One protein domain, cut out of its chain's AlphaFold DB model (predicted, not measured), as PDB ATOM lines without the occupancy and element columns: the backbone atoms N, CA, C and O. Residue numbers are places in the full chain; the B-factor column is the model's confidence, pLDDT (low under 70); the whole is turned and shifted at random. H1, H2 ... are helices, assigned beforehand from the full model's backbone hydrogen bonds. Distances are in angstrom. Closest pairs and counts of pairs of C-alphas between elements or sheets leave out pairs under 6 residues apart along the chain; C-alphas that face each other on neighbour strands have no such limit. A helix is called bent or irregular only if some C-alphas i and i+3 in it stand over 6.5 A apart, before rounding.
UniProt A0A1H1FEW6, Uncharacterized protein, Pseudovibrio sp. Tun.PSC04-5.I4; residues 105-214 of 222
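What this domain is: This is residues 105 to 214 of the 222 residues of an uncharacterized protein of Pseudovibrio sp. Tun.PSC04-5.I4 (UniProt A0A1H1FEW6). Two long helices, H3 and H4, make a V-shaped hairpin, H2 and bent H1 in its open end. The printed part has 110 residues, helices H1 to H4, no named strand: all helix. It is loose, radius of gyration of the C-alphas 16.6 A, spans 50 by 29 by 21 A.

How they stand to each other: H3, residues 144 to 173, and H4, residues 187 to 214, touch with 161 to 168 and 188 to 192 alone, at 35.3 degrees, only just steep, closest C-alphas Glu 165 and Val 188, 6.5 A. H2, residues 128 to 138, touches residues 147 to 154 of H3 alone, closest C-alphas Asp 130 and Leu 150, 6.3 A. H1, residues 105 to 124, one helix by its hydrogen bonds, is bent: C-alphas 114 and 117 are 9.2 A apart. The helices' O i to N i+4 pairs are within hydrogen-bond range.

Where its parts are: H3 runs 43.5 A from C-alpha 144 at (147.259, 100.034, 142.830); H4 runs 41.1 A to C-alpha 214 at (142.413, 79.127, 129.081).

The domain as a whole: The link H3 to H4 is long; no printed residue is under 70.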
ATOM      1  N   ASP A 105     143.613  95.986 120.459       93.06
ATOM      2  CA  ASP A 105     143.831  94.546 120.575       93.06
ATOM      3  C   ASP A 105     145.149  94.192 121.283       93.06
ATOM      4  O   ASP A 105     145.193  93.286 122.111       93.06
ATOM      5  N   ALA A 106     146.219  94.945 121.025       93.75
ATOM      6  CA  ALA A 106     147.488  94.733 121.709       93.75
ATOM      7  C   ALA A 106     147.392  95.100 123.201       93.75
ATOM      8  O   ALA A 106     147.989  94.422 124.030       93.75
ATOM      9  N   ALA A 107     146.606  96.121 123.564       96.00
ATOM     10  CA  ALA A 107     146.462  96.547 124.960       96.00
ATOM     11  C   ALA A 107     145.669  95.514 125.761       96.00
ATOM     12  O   ALA A 107     146.027  95.200 126.892       96.00
ATOM     13  N   VAL A 108     144.625  94.951 125.146       96.56
ATOM     14  CA  VAL A 108     143.858  93.846 125.728       96.56
ATOM     15  C   VAL A 108     144.732  92.602 125.889       96.56
ATOM     16  O   VAL A 108     144.659  91.953 126.927       96.56
ATOM     17  N   ARG A 109     145.594  92.284 124.913       95.00
ATOM     18  CA  ARG A 109     146.536  91.160 125.032       95.00
ATOM     19  C   ARG A 109     147.522  91.338 126.186       95.00
ATOM     20  O   ARG A 109     147.716  90.389 126.935       95.00
ATOM     21  N   ILE A 110     148.091  92.534 126.357       94.38
ATOM     22  CA  ILE A 110     148.959  92.852 127.508       94.38
ATOM     23  C   ILE A 110     148.185  92.674 128.819       94.38
ATOM     24  O   ILE A 110     148.650  91.972 129.708       94.38
ATOM     25  N   LEU A 111     146.978  93.243 128.911       97.12
ATOM     26  CA  LEU A 111     146.124  93.127 130.094       97.12
ATOM     27  C   LEU A 111     145.855  91.665 130.473       97.12
ATOM     28  O   LEU A 111     146.024  91.298 131.628       97.12
ATOM     29  N   VAL A 112     145.434  90.837 129.514       96.00
ATOM     30  CA  VAL A 112     145.100  89.431 129.784       96.00
ATOM     31  C   VAL A 112     146.344  88.612 130.130       96.00
ATOM     32  O   VAL A 112     146.256  87.745 130.993       96.00
ATOM     33  N   ALA A 113     147.488  88.892 129.500       94.44
ATOM     34  CA  ALA A 113     148.738  88.192 129.783       94.44
ATOM     35  C   ALA A 113     149.321  88.534 131.166       94.44
ATOM     36  O   ALA A 113     149.906  87.663 131.801       94.44
ATOM     37  N   GLU A 114     149.186  89.784 131.622       95.81
ATOM     38  CA  GLU A 114     149.760  90.231 132.900       95.81
ATOM     39  C   GLU A 114     148.801  90.076 134.090       95.81
ATOM     40  O   GLU A 114     149.214  89.596 135.144       95.81
ATOM     41  N   ASP A 115     147.530  90.473 133.954       96.38
ATOM     42  CA  ASP A 115     146.525  90.355 135.022       96.38
ATOM     43  C   ASP A 115     145.097  90.271 134.457       96.38
ATOM     44  O   ASP A 115     144.326  91.240 134.401       96.38
ATOM     45  N   MET A 116     144.709  89.054 134.081       96.00
ATOM     46  CA  MET A 116     143.355  88.732 133.634       96.00
ATOM     47  C   MET A 116     142.267  89.123 134.651       96.00
ATOM     48  O   MET A 116     141.199  89.612 134.268       96.00
ATOM     49  N   ASN A 117     142.527  88.943 135.950       97.00
ATOM     50  CA  ASN A 117     141.548  89.226 136.998       97.00
ATOM     51  C   ASN A 117     141.271  90.725 137.118       97.00
ATOM     52  O   ASN A 117     140.137  91.127 137.395       97.00
ATOM     53  N   LEU A 118     142.274  91.578 136.888       97.31
ATOM     54  CA  LEU A 118     142.065  93.019 136.786       97.31
ATOM     55  C   LEU A 118     141.128  93.367 135.629       97.31
ATOM     56  O   LEU A 118     140.211  94.162 135.823       97.31
ATOM     57  N   GLY A 119     141.301  92.733 134.467       96.88
ATOM     58  CA  GLY A 119     140.419  92.927 133.315       96.88
ATOM     59  C   GLY A 119     138.962  92.570 133.617       96.88
ATOM     60  O   GLY A 119     138.061  93.359 133.332       96.88
ATOM     61  N   LEU A 120     138.721  91.430 134.271       97.25
ATOM     62  CA  LEU A 120     137.373  91.008 134.673       97.25
ATOM     63  C   LEU A 120     136.755  91.947 135.720       97.25
ATOM     64  O   LEU A 120     135.592  92.337 135.597       97.25
ATOM     65  N   ARG A 121     137.536  92.383 136.718       97.38
ATOM     66  CA  ARG A 121     137.092  93.400 137.689       97.38
ATOM     67  C   ARG A 121     136.766  94.729 137.014       97.38
ATOM     68  O   ARG A 121     135.798  95.380 137.404       97.38
ATOM     69  N   ALA A 122     137.538  95.115 136.002       97.25
ATOM     70  CA  ALA A 122     137.293  96.325 135.233       97.25
ATOM     71  C   ALA A 122     135.991  96.257 134.437       97.25
ATOM     72  O   ALA A 122     135.253  97.239 134.417       97.25
ATOM     73  N   CYS A 123     135.674  95.098 133.856       97.12
ATOM     74  CA  CYS A 123     134.387  94.857 133.206       97.12
ATOM     75  C   CYS A 123     133.217  94.930 134.193       97.12
ATOM     76  O   CYS A 123     132.229  95.589 133.895       97.12
ATOM     77  N   ASN A 124     133.338  94.312 135.372       96.19
ATOM     78  CA  ASN A 124     132.281  94.331 136.391       96.19
ATOM     79  C   ASN A 124     132.047  95.728 136.987       96.19
ATOM     80  O   ASN A 124     130.941  96.048 137.411       96.19
ATOM     81  N   GLY A 125     133.103  96.540 137.062       94.31
ATOM     82  CA  GLY A 125     133.061  97.896 137.602       94.31
ATOM     83  C   GLY A 125     132.893  98.991 136.548       94.31
ATOM     84  O   GLY A 125     132.989 100.166 136.897       94.31
ATOM     85  N   ASP A 126     132.688  98.636 135.279       95.75
ATOM     86  CA  ASP A 126     132.461  99.576 134.179       95.75
ATOM     87  C   ASP A 126     133.602 100.571 133.892       95.75
ATOM     88  O   ASP A 126     133.381 101.651 133.331       95.75
ATOM     89  N   TRP A 127     134.836 100.208 134.245       96.94
ATOM     90  CA  TRP A 127     136.029 101.046 134.073       96.94
ATOM     91  C   TRP A 127     137.070 100.449 133.111       96.94
ATOM     92  O   TRP A 127     138.152 101.011 132.927       96.94
ATOM     93  N   GLN A 128     136.727  99.370 132.399       97.31
ATOM     94  CA  GLN A 128     137.578  98.723 131.393       97.31
ATOM     95  C   GLN A 128     138.039  99.673 130.281       97.31
ATOM     96  O   GLN A 128     139.166  99.569 129.807       97.31
ATOM     97  N   GLY A 129     137.210 100.641 129.877       95.56
ATOM     98  CA  GLY A 129     137.604 101.621 128.860       95.56
ATOM     99  C   GLY A 129     138.758 102.519 129.314       95.56
ATOM    100  O   GLY A 129     139.654 102.811 128.522       95.56
ATOM    101  N   ASP A 130     138.754 102.914 130.588       96.19
ATOM    102  CA  ASP A 130     139.793 103.755 131.185       96.19
ATOM    103  C   ASP A 130     141.081 102.965 131.442       96.19
ATOM    104  O   ASP A 130     142.171 103.477 131.185       96.19
ATOM    105  N   LEU A 131     140.961 101.698 131.848       97.62
ATOM    106  CA  LEU A 131     142.092 100.774 131.965       97.62
ATOM    107  C   LEU A 131     142.803 100.567 130.623       97.62
ATOM    108  O   LEU A 131     144.019 100.725 130.528       97.62
ATOM    109  N   ILE A 132     142.052 100.265 129.561       96.69
ATOM    110  CA  ILE A 132     142.635 100.074 128.230       96.69
ATOM    111  C   ILE A 132     143.260 101.377 127.718       96.69
ATOM    112  O   ILE A 132     144.365 101.351 127.181       96.69
ATOM    113  N   ASP A 133     142.617 102.531 127.920       94.88
ATOM    114  CA  ASP A 133     143.210 103.823 127.553       94.88
ATOM    115  C   ASP A 133     144.501 104.121 128.325       94.88
ATOM    116  O   ASP A 133     145.430 104.694 127.752       94.88
ATOM    117  N   PHE A 134     144.590 103.714 129.592       95.38
ATOM    118  CA  PHE A 134     145.815 103.817 130.376       95.38
ATOM    119  C   PHE A 134     146.940 102.976 129.764       95.38
ATOM    120  O   PHE A 134     148.018 103.510 129.495       95.38
ATOM    121  N   ILE A 135     146.685 101.697 129.478       95.81
ATOM    122  CA  ILE A 135     147.684 100.782 128.903       95.81
ATOM    123  C   ILE A 135     148.129 101.280 127.526       95.81
ATOM    124  O   ILE A 135     149.321 101.322 127.237       95.81
ATOM    125  N   LYS A 136     147.199 101.751 126.686       93.50
ATOM    126  CA  LYS A 136     147.524 102.298 125.358       93.50
ATOM    127  C   LYS A 136     148.428 103.525 125.413       93.50
ATOM    128  O   LYS A 136     149.200 103.738 124.482       93.50
ATOM    129  N   ARG A 137     148.288 104.357 126.449       91.56
ATOM    130  CA  ARG A 137     149.069 105.593 126.618       91.56
ATOM    131  C   ARG A 137     150.415 105.345 127.285       91.56
ATOM    132  O   ARG A 137     151.388 105.986 126.912       91.56
ATOM    133  N   ASN A 138     150.464 104.438 128.258       92.19
ATOM    134  CA  ASN A 138     151.641 104.234 129.106       92.19
ATOM    135  C   ASN A 138     152.436 102.969 128.768       92.19
ATOM    136  O   ASN A 138     153.542 102.810 129.270       92.19
ATOM    137  N   HIS A 139     151.890 102.082 127.930       90.69
ATOM    138  CA  HIS A 139     152.514 100.826 127.503       90.69
ATOM    139  C   HIS A 139     152.909  99.916 128.685       90.69
ATOM    140  O   HIS A 139     153.879  99.170 128.600       90.69
ATOM    141  N   ARG A 140     152.168  99.998 129.797       93.81
ATOM    142  CA  ARG A 140     152.358  99.197 131.015       93.81
ATOM    143  C   ARG A 140     151.046  99.039 131.778       93.81
ATOM    144  O   ARG A 140     150.114  99.823 131.564       93.81
ATOM    145  N   MET A 141     151.019  98.099 132.717       96.50
ATOM    146  CA  MET A 141     149.934  97.965 133.686       96.50
ATOM    147  C   MET A 141     149.949  99.103 134.726       96.50
ATOM    148  O   MET A 141     151.026  99.596 135.086       96.50
ATOM    149  N   PRO A 142     148.768  99.576 135.170       96.75
ATOM    150  CA  PRO A 142     148.668 100.540 136.261       96.75
ATOM    151  C   PRO A 142     149.048  99.903 137.602       96.75
ATOM    152  O   PRO A 142     148.792  98.721 137.827       96.75
ATOM    153  N   ASP A 143     149.615 100.698 138.507       96.94
ATOM    154  CA  ASP A 143     149.773 100.291 139.905       96.94
ATOM    155  C   ASP A 143     148.444 100.391 140.688       96.94
ATOM    156  O   ASP A 143     147.398 100.763 140.147       96.94
ATOM    157  N   VAL A 144     148.461 100.031 141.975       95.12
ATOM    158  CA  VAL A 144     147.259 100.034 142.830       95.12
ATOM    159  C   VAL A 144     146.663 101.440 142.973       95.12
ATOM    160  O   VAL A 144     145.450 101.603 142.841       95.12
ATOM    161  N   CYS A 145     147.498 102.460 143.185       94.94
ATOM    162  CA  CYS A 145     147.055 103.848 143.336       94.94
ATOM    163  C   CYS A 145     146.453 104.385 142.027       94.94
ATOM    164  O   CYS A 145     145.445 105.095 142.028       94.94
ATOM    165  N   GLU A 146     147.048 104.031 140.891       96.50
ATOM    166  CA  GLU A 146     146.539 104.373 139.568       96.50
ATOM    167  C   GLU A 146     145.206 103.671 139.290       96.50
ATOM    168  O   GLU A 146     144.282 104.319 138.795       96.50
ATOM    169  N   CYS A 147     145.057 102.395 139.666       96.75
ATOM    170  CA  CYS A 147     143.788 101.669 139.563       96.75
ATOM    171  C   CYS A 147     142.663 102.373 140.331       96.75
ATOM    172  O   CYS A 147     141.584 102.587 139.776       96.75
ATOM    173  N   GLU A 148     142.911 102.781 141.578       95.75
ATOM    174  CA  GLU A 148     141.942 103.552 142.368       95.75
ATOM    175  C   GLU A 148     141.553 104.857 141.660       95.75
ATOM    176  O   GLU A 148     140.367 105.183 141.550       95.75
ATOM    177  N   GLY A 149     142.538 105.568 141.102       96.00
ATOM    178  CA  GLY A 149     142.307 106.774 140.310       96.00
ATOM    179  C   GLY A 149     141.404 106.533 139.094       96.00
ATOM    180  O   GLY A 149     140.491 107.326 138.840       96.00
ATOM    181  N   LEU A 150     141.611 105.430 138.367       96.88
ATOM    182  CA  LEU A 150     140.776 105.043 137.224       96.88
ATOM    183  C   LEU A 150     139.338 104.722 137.656       96.88
ATOM    184  O   LEU A 150     138.394 105.195 137.021       96.88
ATOM    185  N   ILE A 151     139.159 103.990 138.759       97.38
ATOM    186  CA  ILE A 151     137.837 103.637 139.302       97.38
ATOM    187  C   ILE A 151     137.069 104.896 139.716       97.38
ATOM    188  O   ILE A 151     135.922 105.097 139.309       97.38
ATOM    189  N   VAL A 152     137.704 105.788 140.485       97.00
ATOM    190  CA  VAL A 152     137.084 107.048 140.922       97.00
ATOM    191  C   VAL A 152     136.702 107.910 139.716       97.00
ATOM    192  O   VAL A 152     135.599 108.467 139.673       97.00
ATOM    193  N   ALA A 153     137.570 107.991 138.704       93.50
ATOM    194  CA  ALA A 153     137.282 108.722 137.475       93.50
ATOM    195  C   ALA A 153     136.094 108.123 136.702       93.50
ATOM    196  O   ALA A 153     135.247 108.876 136.204       93.50
ATOM    197  N   ALA A 154     135.989 106.794 136.628       94.94
ATOM    198  CA  ALA A 154     134.878 106.101 135.983       94.94
ATOM    199  C   ALA A 154     133.543 106.364 136.700       94.94
ATOM    200  O   ALA A 154     132.564 106.751 136.054       94.94
ATOM    201  N   ILE A 155     133.520 106.282 138.036       95.44
ATOM    202  CA  ILE A 155     132.340 106.602 138.855       95.44
ATOM    203  C   ILE A 155     131.907 108.057 138.628       95.44
ATOM    204  O   ILE A 155     130.741 108.327 138.322       95.44
ATOM    205  N   ALA A 156     132.845 109.005 138.708       95.06
ATOM    206  CA  ALA A 156     132.557 110.424 138.506       95.06
ATOM    207  C   ALA A 156     132.033 110.722 137.089       95.06
ATOM    208  O   ALA A 156     131.183 111.600 136.898       95.06
ATOM    209  N   ARG A 157     132.521 110.000 136.072       94.12
ATOM    210  CA  ARG A 157     132.026 110.100 134.694       94.12
ATOM    211  C   ARG A 157     130.607 109.562 134.571       94.12
ATOM    212  O   ARG A 157     129.773 110.263 134.008       94.12
ATOM    213  N   SER A 158     130.325 108.386 135.128       93.94
ATOM    214  CA  SER A 158     128.987 107.782 135.122       93.94
ATOM    215  C   SER A 158     127.949 108.714 135.755       93.94
ATOM    216  O   SER A 158     126.940 109.048 135.135       93.94
ATOM    217  N   GLN A 159     128.261 109.278 136.927       96.19
ATOM    218  CA  GLN A 159     127.397 110.262 137.588       96.19
ATOM    219  C   GLN A 159     127.155 111.511 136.730       96.19
ATOM    220  O   GLN A 159     126.048 112.049 136.701       96.19
ATOM    221  N   ARG A 160     128.184 112.000 136.027       96.25
ATOM    222  CA  ARG A 160     128.066 113.168 135.142       96.25
ATOM    223  C   ARG A 160     127.190 112.872 133.928       96.25
ATOM    224  O   ARG A 160     126.356 113.702 133.587       96.25
ATOM    225  N   LEU A 161     127.371 111.707 133.310       94.25
ATOM    226  CA  LEU A 161     126.574 111.250 132.176       94.25
ATOM    227  C   LEU A 161     125.101 111.095 132.568       94.25
ATOM    228  O   LEU A 161     124.235 111.620 131.875       94.25
ATOM    229  N   HIS A 162     124.826 110.500 133.730       94.25
ATOM    230  CA  HIS A 162     123.468 110.385 134.256       94.25
ATOM    231  C   HIS A 162     122.822 111.757 134.517       94.25
ATOM    232  O   HIS A 162     121.684 112.003 134.128       94.25
ATOM    233  N   LYS A 163     123.567 112.708 135.101       95.75
ATOM    234  CA  LYS A 163     123.081 114.091 135.278       95.75
ATOM    235  C   LYS A 163     122.780 114.780 133.946       95.75
ATOM    236  O   LYS A 163     121.802 115.515 133.857       95.75
ATOM    237  N   GLN A 164     123.611 114.567 132.925       95.56
ATOM    238  CA  GLN A 164     123.390 115.120 131.586       95.56
ATOM    239  C   GLN A 164     122.158 114.511 130.913       95.56
ATOM    240  O   GLN A 164     121.381 115.245 130.306       95.56
ATOM    241  N   GLU A 165     121.955 113.201 131.055       95.62
ATOM    242  CA  GLU A 165     120.756 112.515 130.574       95.62
ATOM    243  C   GLU A 165     119.496 113.074 131.235       95.62
ATOM    244  O   GLU A 165     118.573 113.499 130.542       95.62
ATOM    245  N   GLN A 166     119.494 113.171 132.566       93.88
ATOM    246  CA  GLN A 166     118.360 113.697 133.317       93.88
ATOM    247  C   GLN A 166     118.069 115.160 132.964       93.88
ATOM    248  O   GLN A 166     116.913 115.537 132.790       93.88
ATOM    249  N   ALA A 167     119.104 115.994 132.820       94.50
ATOM    250  CA  ALA A 167     118.940 117.385 132.407       94.50
ATOM    251  C   ALA A 167     118.337 117.499 130.999       94.50
ATOM    252  O   ALA A 167     117.459 118.332 130.776       94.50
ATOM    253  N   ALA A 168     118.761 116.642 130.066       94.75
ATOM    254  CA  ALA A 168     118.205 116.598 128.717       94.75
ATOM    255  C   ALA A 168     116.742 116.127 128.709       94.75
ATOM    256  O   ALA A 168     115.907 116.729 128.035       94.75
ATOM    257  N   LEU A 169     116.411 115.099 129.495       95.25
ATOM    258  CA  LEU A 169     115.038 114.619 129.642       95.25
ATOM    259  C   LEU A 169     114.122 115.689 130.249       95.25
ATOM    260  O   LEU A 169     113.045 115.943 129.713       95.25
ATOM    261  N   ASN A 170     114.570 116.357 131.315       93.94
ATOM    262  CA  ASN A 170     113.847 117.472 131.926       93.94
ATOM    263  C   ASN A 170     113.643 118.623 130.921       93.94
ATOM    264  O   ASN A 170     112.590 119.256 130.912       93.94
ATOM    265  N   GLY A 171     114.634 118.887 130.062       93.94
ATOM    266  CA  GLY A 171     114.546 119.910 129.017       93.94
ATOM    267  C   GLY A 171     113.526 119.590 127.919       93.94
ATOM    268  O   GLY A 171     112.860 120.499 127.433       93.94
ATOM    269  N   LEU A 172     113.375 118.314 127.547       92.69
ATOM    270  CA  LEU A 172     112.443 117.877 126.500       92.69
ATOM    271  C   LEU A 172     111.016 117.635 127.005       92.69
ATOM    272  O   LEU A 172     110.058 117.912 126.290       92.69
ATOM    273  N   PHE A 173     110.870 117.090 128.213       92.25
ATOM    274  CA  PHE A 173     109.591 116.586 128.723       92.25
ATOM    275  C   PHE A 173     109.084 117.323 129.972       92.25
ATOM    276  O   PHE A 173     107.996 117.028 130.468       92.25
ATOM    277  N   GLY A 174     109.831 118.303 130.486       89.69
ATOM    278  CA  GLY A 174     109.429 119.084 131.652       89.69
ATOM    279  C   GLY A 174     109.429 118.254 132.938       89.69
ATOM    280  O   GLY A 174     110.448 117.677 133.306       89.69
ATOM    281  N   ARG A 175     108.299 118.238 133.661       82.75
ATOM    282  CA  ARG A 175     108.162 117.534 134.954       82.75
ATOM    283  C   ARG A 175     107.802 116.049 134.811       82.75
ATOM    284  O   ARG A 175     108.091 115.281 135.724       82.75
ATOM    285  N   ASP A 176     107.250 115.630 133.671       82.00
ATOM    286  CA  ASP A 176     106.796 114.252 133.431       82.00
ATOM    287  C   ASP A 176     107.868 113.409 132.732       82.00
ATOM    288  O   ASP A 176     107.748 113.013 131.570       82.00
ATOM    289  N   VAL A 177     108.946 113.139 133.467       85.12
ATOM    290  CA  VAL A 177     110.122 112.410 132.955       85.12
ATOM    291  C   VAL A 177     110.073 110.907 133.243       85.12
ATOM    292  O   VAL A 177     110.807 110.133 132.630       85.12
ATOM    293  N   SER A 178     109.187 110.462 134.139       86.00
ATOM    294  CA  SER A 178     109.107 109.052 134.538       86.00
ATOM    295  C   SER A 178     108.870 108.127 133.337       86.00
ATOM    296  O   SER A 178     107.926 108.316 132.571       86.00
ATOM    297  N   GLY A 179     109.753 107.138 133.162       85.00
ATOM    298  CA  GLY A 179     109.673 106.129 132.100       85.00
ATOM    299  C   GLY A 179     109.996 106.626 130.687       85.00
ATOM    300  O   GLY A 179     109.936 105.838 129.745       85.00
ATOM    301  N   ARG A 180     110.349 107.906 130.512       90.69
ATOM    302  CA  ARG A 180     110.734 108.445 129.204       90.69
ATOM    303  C   ARG A 180     112.221 108.248 128.946       90.69
ATOM    304  O   ARG A 180     113.048 108.359 129.845       90.69
ATOM    305  N   VAL A 181     112.551 108.010 127.682       93.44
ATOM    306  CA  VAL A 181     113.925 107.875 127.192       93.44
ATOM    307  C   VAL A 181     114.175 108.971 126.160       93.44
ATOM    308  O   VAL A 181     113.254 109.414 125.471       93.44
ATOM    309  N   LEU A 182     115.421 109.441 126.072       93.94
ATOM    310  CA  LEU A 182     115.816 110.388 125.036       93.94
ATOM    311  C   LEU A 182     115.636 109.763 123.640       93.94
ATOM    312  O   LEU A 182     115.991 108.595 123.467       93.94
ATOM    313  N   PRO A 183     115.164 110.531 122.643       94.81
ATOM    314  CA  PRO A 183     115.146 110.092 121.250       94.81
ATOM    315  C   PRO A 183     116.537 109.666 120.764       94.81
ATOM    316  O   PRO A 183     117.540 110.276 121.146       94.81
ATOM    317  N   ASP A 184     116.608 108.676 119.873       94.12
ATOM    318  CA  ASP A 184     117.887 108.133 119.382       94.12
ATOM    319  C   ASP A 184     118.741 109.158 118.625       94.12
ATOM    320  O   ASP A 184     119.967 109.068 118.612       94.12
ATOM    321  N   ASN A 185     118.108 110.175 118.036       94.62
ATOM    322  CA  ASN A 185     118.782 111.280 117.359       94.62
ATOM    323  C   ASN A 185     119.228 112.409 118.310       94.62
ATOM    324  O   ASN A 185     119.851 113.372 117.862       94.62
ATOM    325  N   HIS A 186     118.925 112.327 119.610       96.44
ATOM    326  CA  HIS A 186     119.323 113.352 120.568       96.44
ATOM    327  C   HIS A 186     120.840 113.286 120.837       96.44
ATOM    328  O   HIS A 186     121.351 112.211 121.162       96.44
ATOM    329  N   PRO A 187     121.583 114.415 120.815       95.19
ATOM    330  CA  PRO A 187     123.043 114.407 120.958       95.19
ATOM    331  C   PRO A 187     123.554 113.689 122.216       95.19
ATOM    332  O   PRO A 187     124.526 112.938 122.161       95.19
ATOM    333  N   VAL A 188     122.868 113.871 123.351       95.31
ATOM    334  CA  VAL A 188     123.218 113.187 124.609       95.31
ATOM    335  C   VAL A 188     123.008 111.675 124.496       95.31
ATOM    336  O   VAL A 188     123.856 110.920 124.959       95.31
ATOM    337  N   LYS A 189     121.940 111.214 123.829       96.19
ATOM    338  CA  LYS A 189     121.665 109.783 123.643       96.19
ATOM    339  C   LYS A 189     122.717 109.128 122.752       96.19
ATOM    340  O   LYS A 189     123.240 108.081 123.110       96.19
ATOM    341  N   ILE A 190     123.096 109.790 121.657       95.88
ATOM    342  CA  ILE A 190     124.175 109.342 120.761       95.88
ATOM    343  C   ILE A 190     125.487 109.189 121.539       95.88
ATOM    344  O   ILE A 190     126.156 108.161 121.435       95.88
ATOM    345  N   MET A 191     125.842 110.187 122.351       96.12
ATOM    346  CA  MET A 191     127.044 110.140 123.185       96.12
ATOM    347  C   MET A 191     126.994 108.984 124.198       96.12
ATOM    348  O   MET A 191     127.971 108.247 124.317       96.12
ATOM    349  N   LEU A 192     125.877 108.804 124.913       94.81
ATOM    350  CA  LEU A 192     125.699 107.702 125.868       94.81
ATOM    351  C   LEU A 192     125.829 106.341 125.177       94.81
ATOM    352  O   LEU A 192     126.611 105.505 125.622       94.81
ATOM    353  N   ASN A 193     125.142 106.157 124.047       95.50
ATOM    354  CA  ASN A 193     125.213 104.937 123.249       95.50
ATOM    355  C   ASN A 193     126.651 104.662 122.779       95.50
ATOM    356  O   ASN A 193     127.099 103.520 122.828       95.50
ATOM    357  N   ALA A 194     127.407 105.692 122.384       94.50
ATOM    358  CA  ALA A 194     128.810 105.540 122.002       94.50
ATOM    359  C   ALA A 194     129.696 105.079 123.175       94.50
ATOM    360  O   ALA A 194     130.579 104.240 122.984       94.50
ATOM    361  N   PHE A 195     129.462 105.585 124.393       93.50
ATOM    362  CA  PHE A 195     130.163 105.109 125.592       93.50
ATOM    363  C   PHE A 195     129.813 103.654 125.921       93.50
ATOM    364  O   PHE A 195     130.724 102.867 126.186       93.50
ATOM    365  N   THR A 196     128.530 103.291 125.865       94.31
ATOM    366  CA  THR A 196     128.059 101.919 126.104       94.31
ATOM    367  C   THR A 196     128.637 100.951 125.078       94.31
ATOM    368  O   THR A 196     129.299  99.990 125.459       94.31
ATOM    369  N   ALA A 197     128.523 101.257 123.783       94.81
ATOM    370  CA  ALA A 197     129.061 100.421 122.711       94.81
ATOM    371  C   ALA A 197     130.581 100.232 122.837       94.81
ATOM    372  O   ALA A 197     131.110  99.145 122.608       94.81
ATOM    373  N   ARG A 198     131.311 101.282 123.241       94.94
ATOM    374  CA  ARG A 198     132.753 101.184 123.504       94.94
ATOM    375  C   ARG A 198     133.057 100.250 124.679       94.94
ATOM    376  O   ARG A 198     133.994  99.460 124.594       94.94
ATOM    377  N   ARG A 199     132.292 100.346 125.768       95.00
ATOM    378  CA  ARG A 199     132.439  99.491 126.956       95.00
ATOM    379  C   ARG A 199     132.153  98.026 126.649       95.00
ATOM    380  O   ARG A 199     132.948  97.173 127.037       95.00
ATOM    381  N   GLU A 200     131.062  97.756 125.940       96.38
ATOM    382  CA  GLU A 200     130.679  96.412 125.502       96.38
ATOM    383  C   GLU A 200     131.746  95.816 124.589       96.38
ATOM    384  O   GLU A 200     132.214  94.710 124.846       96.38
ATOM    385  N   ARG A 201     132.231  96.584 123.601       97.06
ATOM    386  CA  ARG A 201     133.314  96.143 122.715       97.06
ATOM    387  C   ARG A 201     134.546  95.695 123.500       97.06
ATOM    388  O   ARG A 201     135.068  94.615 123.237       97.06
ATOM    389  N   PHE A 202     135.007  96.490 124.469       97.19
ATOM    390  CA  PHE A 202     136.158  96.099 125.288       97.19
ATOM    391  C   PHE A 202     135.870  94.899 126.185       97.19
ATOM    392  O   PHE A 202     136.728  94.029 126.296       97.19
ATOM    393  N   ALA A 203     134.676  94.806 126.773       96.75
ATOM    394  CA  ALA A 203     134.291  93.639 127.562       96.75
ATOM    395  C   ALA A 203     134.304  92.357 126.712       96.75
ATOM    396  O   ALA A 203     134.866  91.347 127.134       96.75
ATOM    397  N   THR A 204     133.779  92.411 125.482       97.31
ATOM    398  CA  THR A 204     133.841  91.302 124.521       97.31
ATOM    399  C   THR A 204     135.278  90.950 124.154       97.31
ATOM    400  O   THR A 204     135.633  89.774 124.169       97.31
ATOM    401  N   MET A 205     136.126  91.941 123.859       97.00
ATOM    402  CA  MET A 205     137.534  91.697 123.528       97.00
ATOM    403  C   MET A 205     138.288  91.041 124.688       97.00
ATOM    404  O   MET A 205     139.055  90.107 124.456       97.00
ATOM    405  N   ILE A 206     138.067  91.505 125.922       96.56
ATOM    406  CA  ILE A 206     138.667  90.915 127.123       96.56
ATOM    407  C   ILE A 206     138.187  89.469 127.267       96.56
ATOM    408  O   ILE A 206     139.020  88.570 127.284       96.56
ATOM    409  N   ALA A 207     136.874  89.220 127.253       95.00
ATOM    410  CA  ALA A 207     136.314  87.875 127.383       95.00
ATOM    411  C   ALA A 207     136.842  86.904 126.309       95.00
ATOM    412  O   ALA A 207     137.213  85.775 126.616       95.00
ATOM    413  N   GLN A 208     136.941  87.351 125.054       95.50
ATOM    414  CA  GLN A 208     137.490  86.537 123.967       95.50
ATOM    415  C   GLN A 208     138.972  86.201 124.156       95.50
ATOM    416  O   GLN A 208     139.392  85.113 123.775       95.50
ATOM    417  N   ASN A 209     139.776  87.122 124.690       94.81
ATOM    418  CA  ASN A 209     141.194  86.860 124.942       94.81
ATOM    419  C   ASN A 209     141.391  85.958 126.164       94.81
ATOM    420  O   ASN A 209     142.223  85.064 126.100       94.81
ATOM    421  N   VAL A 210     140.582  86.128 127.214       93.06
ATOM    422  CA  VAL A 210     140.557  85.233 128.383       93.06
ATOM    423  C   VAL A 210     140.294  83.787 127.963       93.06
ATOM    424  O   VAL A 210     141.113  82.913 128.225       93.06
ATOM    425  N   LEU A 211     139.225  83.554 127.193       92.69
ATOM    426  CA  LEU A 211     138.874  82.211 126.719       92.69
ATOM    427  C   LEU A 211     139.977  81.566 125.866       92.69
ATOM    428  O   LEU A 211     140.166  80.355 125.924       92.69
ATOM    429  N   LYS A 212     140.711  82.359 125.073       91.44
ATOM    430  CA  LYS A 212     141.833  81.861 124.258       91.44
ATOM    431  C   LYS A 212     143.021  81.420 125.113       91.44
ATOM    432  O   LYS A 212     143.683  80.445 124.757       91.44
ATOM    433  N   THR A 213     143.310  82.131 126.200       87.06
ATOM    434  CA  THR A 213     144.404  81.779 127.114       87.06
ATOM    435  C   THR A 213     144.087  80.478 127.853       87.06
ATOM    436  O   THR A 213     144.906  79.561 127.814       87.06
ATOM    437  N   ASP A 214     142.865  80.340 128.380       77.12
ATOM    438  CA  ASP A 214     142.413  79.127 129.081       77.12
ATOM    439  C   ASP A 214     142.498  77.872 128.190       77.12
ATOM    440  O   ASP A 214     142.905  76.797 128.636       77.12
TER     441      ASP A 214